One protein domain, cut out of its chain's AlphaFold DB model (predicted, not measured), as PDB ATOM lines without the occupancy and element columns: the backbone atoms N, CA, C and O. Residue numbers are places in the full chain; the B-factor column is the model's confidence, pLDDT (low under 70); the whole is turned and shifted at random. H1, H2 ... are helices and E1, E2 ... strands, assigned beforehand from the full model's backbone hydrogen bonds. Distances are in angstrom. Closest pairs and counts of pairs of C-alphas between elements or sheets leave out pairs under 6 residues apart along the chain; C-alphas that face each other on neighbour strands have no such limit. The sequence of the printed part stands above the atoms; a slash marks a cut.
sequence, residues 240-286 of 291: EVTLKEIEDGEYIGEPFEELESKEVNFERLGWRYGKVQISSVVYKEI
ATOM      1  N   GLU A 240      23.827  70.202  98.615       85.19
ATOM      2  CA  GLU A 240      23.126  71.362  98.089       85.19
ATOM      3  C   GLU A 240      22.669  71.088  96.657       85.19
ATOM      4  O   GLU A 240      23.428  70.558  95.842       85.19
ATOM      5  N   VAL A 241      21.424  71.454  96.360       85.44
ATOM      6  CA  VAL A 241      20.858  71.403  95.011       85.44
ATOM      7  C   VAL A 241      20.261  72.740  94.622       85.44
ATOM      8  O   VAL A 241      19.712  73.465  95.449       85.44
ATOM      9  N   THR A 242      20.326  73.031  93.331       87.50
ATOM     10  CA  THR A 242      19.600  74.119  92.674       87.50
ATOM     11  C   THR A 242      18.325  73.598  92.007       87.50
ATOM     12  O   THR A 242      18.190  72.402  91.737       87.50
ATOM     13  N   LEU A 243      17.408  74.503  91.643       85.25
ATOM     14  CA  LEU A 243      16.167  74.158  90.931       85.25
ATOM     15  C   LEU A 243      16.403  73.314  89.659       85.25
ATOM     16  O   LEU A 243      15.625  72.414  89.360       85.25
ATOM     17  N   LYS A 244      17.495  73.567  88.925       84.38
ATOM     18  CA  LYS A 244      17.836  72.820  87.699       84.38
ATOM     19  C   LYS A 244      18.280  71.383  87.976       84.38
ATOM     20  O   LYS A 244      18.159  70.519  87.114       84.38
ATOM     21  N   GLU A 245      18.831  71.118  89.154       81.25
ATOM     22  CA  GLU A 245      19.412  69.816  89.495       81.25
ATOM     23  C   GLU A 245      18.372  68.808  89.999       81.25
ATOM     24  O   GLU A 245      18.668  67.611  90.046       81.25
ATOM     25  N   ILE A 246      17.161  69.282  90.316       81.75
ATOM     26  CA  ILE A 246      16.028  68.475  90.792       81.75
ATOM     27  C   ILE A 246      14.968  68.193  89.714       81.75
ATOM     28  O   ILE A 246      13.960  67.556  90.010       81.75
ATOM     29  N   GLU A 247      15.186  68.617  88.462       79.31
ATOM     30  CA  GLU A 247      14.245  68.415  87.340       79.31
ATOM     31  C   GLU A 247      13.928  66.932  87.052       79.31
ATOM     32  O   GLU A 247      12.927  66.612  86.412       79.31
ATOM     33  N   ASP A 248      14.770  66.010  87.521       73.88
ATOM     34  CA  ASP A 248      14.612  64.562  87.361       73.88
ATOM     35  C   ASP A 248      13.744  63.899  88.450       73.88
ATOM     36  O   ASP A 248      13.606  62.667  88.470       73.88
ATOM     37  N   GLY A 249      13.145  64.683  89.353       83.25
ATOM     38  CA  GLY A 249      12.399  64.160  90.491       83.25
ATOM     39  C   GLY A 249      11.352  65.097  91.081       83.25
ATOM     40  O   GLY A 249      11.040  66.163  90.559       83.25
ATOM     41  N   GLU A 250      10.773  64.647  92.189       87.69
ATOM     42  CA  GLU A 250       9.865  65.442  93.013       87.69
ATOM     43  C   GLU A 250      10.660  66.097  94.145       87.69
ATOM     44  O   GLU A 250      11.598  65.502  94.678       87.69
ATOM     45  N   TYR A 251      10.262  67.300  94.543       90.00
ATOM     46  CA  TYR A 251      10.872  68.025  95.651       90.00
ATOM     47  C   TYR A 251       9.849  68.270  96.763       90.00
ATOM     48  O   TYR A 251       8.721  68.690  96.501       90.00
ATOM     49  N   ILE A 252      10.251  67.986  98.002       89.50
ATOM     50  CA  ILE A 252       9.459  68.154  99.220       89.50
ATOM     51  C   ILE A 252      10.162  69.190 100.097       89.50
ATOM     52  O   ILE A 252      11.170  68.892 100.739       89.50
ATOM     53  N   GLY A 253       9.615  70.399 100.131       89.38
ATOM     54  CA  GLY A 253      10.177  71.529 100.861       89.38
ATOM     55  C   GLY A 253       9.513  72.837 100.456       89.38
ATOM     56  O   GLY A 253       8.483  72.846  99.776       89.38
ATOM     57  N   GLU A 254      10.105  73.939 100.882       89.25
ATOM     58  CA  GLU A 254       9.687  75.283 100.505       89.25
ATOM     59  C   GLU A 254      10.122  75.588  99.061       89.25
ATOM     60  O   GLU A 254      11.203  75.158  98.656       89.25
ATOM     61  N   PRO A 255       9.305  76.291  98.255       87.88
ATOM     62  CA  PRO A 255       9.629  76.575  96.856       87.88
ATOM     63  C   PRO A 255      10.999  77.231  96.676       87.88
ATOM     64  O   PRO A 255      11.441  77.960  97.558       87.88
ATOM     65  N   PHE A 256      11.626  76.996  95.516       88.19
ATOM     66  CA  PHE A 256      12.889  77.648  95.187       88.19
ATOM     67  C   PHE A 256      12.685  79.130  94.838       88.19
ATOM     68  O   PHE A 256      11.888  79.443  93.950       88.19
ATOM     69  N   GLU A 257      13.442  80.020  95.469       86.44
ATOM     70  CA  GLU A 257      13.676  81.393  95.019       86.44
ATOM     71  C   GLU A 257      14.724  81.444  93.883       86.44
ATOM     72  O   GLU A 257      15.457  80.485  93.616       86.44
ATOM     73  N   GLU A 258      14.785  82.552  93.137       76.88
ATOM     74  CA  GLU A 258      15.733  82.668  92.023       76.88
ATOM     75  C   GLU A 258      17.188  82.585  92.515       76.88
ATOM     76  O   GLU A 258      17.625  83.385  93.336       76.88
ATOM     77  N   LEU A 259      17.953  81.651  91.934       76.38
ATOM     78  CA  LEU A 259      19.389  81.425  92.178       76.38
ATOM     79  C   LEU A 259      19.758  80.856  93.557       76.38
ATOM     80  O   LEU A 259      20.946  80.812  93.878       76.38
ATOM     81  N   GLU A 260      18.796  80.374  94.343       86.19
ATOM     82  CA  GLU A 260      19.117  79.754  95.627       86.19
ATOM     83  C   GLU A 260      19.545  78.281  95.502       86.19
ATOM     84  O   GLU A 260      19.127  77.548  94.594       86.19
ATOM     85  N   SER A 261      20.392  77.849  96.438       86.19
ATOM     86  CA  SER A 261      20.700  76.443  96.687       86.19
ATOM     87  C   SER A 261      20.078  76.011  98.011       86.19
ATOM     88  O   SER A 261      20.056  76.767  98.982       86.19
ATOM     89  N   LYS A 262      19.560  74.782  98.052       87.81
ATOM     90  CA  LYS A 262      18.947  74.203  99.252       87.81
ATOM     91  C   LYS A 262      19.630  72.909  99.636       87.81
ATOM     92  O   LYS A 262      19.927  72.080  98.779       87.81
ATOM     93  N   GLU A 263      19.847  72.731 100.933       89.50
ATOM     94  CA  GLU A 263      20.374  71.488 101.481       89.50
ATOM     95  C   GLU A 263      19.261  70.436 101.504       89.50
ATOM     96  O   GLU A 263      18.201  70.624 102.109       89.50
ATOM     97  N   VAL A 264      19.489  69.327 100.807       86.69
ATOM     98  CA  VAL A 264      18.512  68.247 100.672       86.69
ATOM     99  C   VAL A 264      19.123  66.902 101.035       86.69
ATOM    100  O   VAL A 264      20.332  66.678 100.935       86.69
ATOM    101  N   ASN A 265      18.251  65.971 101.404       88.38
ATOM    102  CA  ASN A 265      18.529  64.547 101.356       88.38
ATOM    103  C   ASN A 265      17.606  63.857 100.345       88.38
ATOM    104  O   ASN A 265      16.654  64.435  99.812       88.38
ATOM    105  N   PHE A 266      17.912  62.596 100.055       86.19
ATOM    106  CA  PHE A 266      17.039  61.761  99.246       86.19
ATOM    107  C   PHE A 266      16.035  61.042 100.138       86.19
ATOM    108  O   PHE A 266      16.412  60.167 100.915       86.19
ATOM    109  N   GLU A 267      14.749  61.334  99.962       84.62
ATOM    110  CA  GLU A 267      13.688  60.471 100.484       84.62
ATOM    111  C   GLU A 267      13.525  59.221  99.603       84.62
ATOM    112  O   GLU A 267      13.235  58.136 100.105       84.62
ATOM    113  N   ARG A 268      13.767  59.345  98.286       88.25
ATOM    114  CA  ARG A 268      13.778  58.227  97.322       88.25
ATOM    115  C   ARG A 268      14.879  58.433  96.283       88.25
ATOM    116  O   ARG A 268      15.024  59.531  95.751       88.25
ATOM    117  N   LEU A 269      15.632  57.384  95.945       87.62
ATOM    118  CA  LEU A 269      16.768  57.486  95.013       87.62
ATOM    119  C   LEU A 269      16.354  57.513  93.545       87.62
ATOM    120  O   LEU A 269      17.159  57.880  92.683       87.62
ATOM    121  N   GLY A 270      15.130  57.070  93.261       89.12
ATOM    122  CA  GLY A 270      14.667  56.811  91.908       89.12
ATOM    123  C   GLY A 270      15.394  55.626  91.271       89.12
ATOM    124  O   GLY A 270      16.566  55.352  91.531       89.12
ATOM    125  N   TRP A 271      14.701  54.897  90.403       88.12
ATOM    126  CA  TRP A 271      15.225  53.676  89.794       88.12
ATOM    127  C   TRP A 271      14.954  53.645  88.305       88.12
ATOM    128  O   TRP A 271      13.911  54.100  87.839       88.12
ATOM    129  N   ARG A 272      15.887  53.065  87.551       88.25
ATOM    130  CA  ARG A 272      15.756  52.853  86.111       88.25
ATOM    131  C   ARG A 272      16.153  51.441  85.712       88.25
ATOM    132  O   ARG A 272      17.119  50.884  86.233       88.25
ATOM    133  N   TYR A 273      15.445  50.897  84.735       79.12
ATOM    134  CA  TYR A 273      15.771  49.652  84.055       79.12
ATOM    135  C   TYR A 273      16.152  49.968  82.607       79.12
ATOM    136  O   TYR A 273      15.309  50.374  81.805       79.12
ATOM    137  N   GLY A 274      17.440  49.859  82.270       73.62
ATOM    138  CA  GLY A 274      17.945  50.347  80.983       73.62
ATOM    139  C   GLY A 274      17.669  51.848  80.810       73.62
ATOM    140  O   GLY A 274      18.232  52.665  81.542       73.62
ATOM    141  N   LYS A 275      16.802  52.209  79.853       76.31
ATOM    142  CA  LYS A 275      16.338  53.592  79.619       76.31
ATOM    143  C   LYS A 275      14.996  53.924  80.282       76.31
ATOM    144  O   LYS A 275      14.586  55.078  80.255       76.31
ATOM    145  N   VAL A 276      14.298  52.934  80.835       79.12
ATOM    146  CA  VAL A 276      12.951  53.113  81.386       79.12
ATOM    147  C   VAL A 276      13.045  53.506  82.853       79.12
ATOM    148  O   VAL A 276      13.646  52.788  83.652       79.12
ATOM    149  N   GLN A 277      12.429  54.628  83.219       84.88
ATOM    150  CA  GLN A 277      12.274  55.028  84.614       84.88
ATOM    151  C   GLN A 277      11.221  54.147  85.301       84.88
ATOM    152  O   GLN A 277      10.093  53.998  84.829       84.88
ATOM    153  N   ILE A 278      11.626  53.540  86.412       84.62
ATOM    154  CA  ILE A 278      10.821  52.666  87.269       84.62
ATOM    155  C   ILE A 278      10.209  53.472  88.414       84.62
ATOM    156  O   ILE A 278       9.031  53.311  88.715       84.62
ATOM    157  N   SER A 279      10.984  54.371  89.020       86.62
ATOM    158  CA  SER A 279      10.501  55.301  90.039       86.62
ATOM    159  C   SER A 279      11.268  56.616  89.974       86.62
ATOM    160  O   SER A 279      12.443  56.634  89.603       86.62
ATOM    161  N   SER A 280      10.595  57.709  90.327       88.25
ATOM    162  CA  SER A 280      11.187  59.045  90.388       88.25
ATOM    163  C   SER A 280      12.082  59.213  91.610       88.25
ATOM    164  O   SER A 280      11.883  58.553  92.635       88.25
ATOM    165  N   VAL A 281      13.062  60.102  91.483       89.50
ATOM    166  CA  VAL A 281      13.841  60.607  92.616       89.50
ATOM    167  C   VAL A 281      12.924  61.478  93.473       89.50
ATOM    168  O   VAL A 281      12.057  62.164  92.930       89.50
ATOM    169  N   VAL A 282      13.106  61.456  94.793       90.06
ATOM    170  CA  VAL A 282      12.486  62.438  95.686       90.06
ATOM    171  C   VAL A 282      13.530  63.091  96.553       90.06
ATOM    172  O   VAL A 282      14.204  62.424  97.341       90.06
ATOM    173  N   TYR A 283      13.607  64.403  96.402       89.62
ATOM    174  CA  TYR A 283      14.422  65.302  97.192       89.62
ATOM    175  C   TYR A 283      13.593  65.825  98.352       89.62
ATOM    176  O   TYR A 283      12.445  66.230  98.162       89.62
ATOM    177  N   LYS A 284      14.173  65.844  99.545       89.88
ATOM    178  CA  LYS A 284      13.541  66.414 100.726       89.88
ATOM    179  C   LYS A 284      14.474  67.433 101.356       89.88
ATOM    180  O   LYS A 284      15.630  67.137 101.643       89.88
ATOM    181  N   GLU A 285      13.961  68.643 101.532       90.62
ATOM    182  CA  GLU A 285      14.678  69.738 102.175       90.62
ATOM    183  C   GLU A 285      14.967  69.418 103.640       90.62
ATOM    184  O   GLU A 285      14.108  68.917 104.376       90.62
ATOM    185  N   ILE A 286      16.187  69.729 104.066       87.88
ATOM    186  CA  ILE A 286      16.604  69.618 105.456       87.88
ATOM    187  C   ILE A 286      16.391  70.983 106.099       87.88
ATOM    188  O   ILE A 286      17.120  71.934 105.828       87.88
TER     189      ILE A 286
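This is residues 240 to 286 of the 291 residues of an uncharacterized protein of Cetobacterium sp. 8H (UniProt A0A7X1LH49). A long, twisted hairpin of E3 and E4 runs along the longest axis, with short strands E1 and E2 added at its two edges away from the turn and the short helix H1 between them in the chain. E3 bends by 76 degrees at residue 264, pairing with E1 before the bend and with E4 from it on. The printed part has 47 residues, with one named helix and four named strands in the order E1, H1, E2, E3, E4; the sheet, E1 E3 E4 E2, is mixed, and the class is mostly strand. It is only just compact, close to loose, with a radius of gyration of the C-alphas of 11.3 A, and elongated, spanning 34 by 17 by 14 A.

E1, residues 240 to 242, begins at C-alpha 240 (23.126, 71.362, 98.089). H1 holds residues 243 to 246, and E2 residues 249 to 252. E3, residues 261 to 273, is 30.0 A long. E4, residues 276 to 285, is 26.7 A long and ends at C-alpha 285 (14.678, 69.738, 102.175).

Edge strand E1 is antiparallel to E3, with N 241 and O 262 2.9 A apart. E1, H1 and E2 form a split strand-helix-strand unit, two strands running the same way with E3 and E4 between them in the sheet; its crossover is right-handed. H1 only grazes the sheet; it is too short for an O i to N i+4 pair, and its one O i to N i+3 pair is not within hydrogen-bond range. Edge strand E2 is parallel to E4 at 25 degrees, with N 252 and O 283 2.8 A apart. The hairpin E3 and E4 is antiparallel at 162 degrees, with N 273 and O 276 2.8 A apart. E1 is apart from E2 and E4.

The C-alphas farthest apart, those of Glu 257 and Gly 274, are 34.3 A apart. The printed part has no cut and no long link. Its mean pLDDT is 85.4, and no printed residue is under 70.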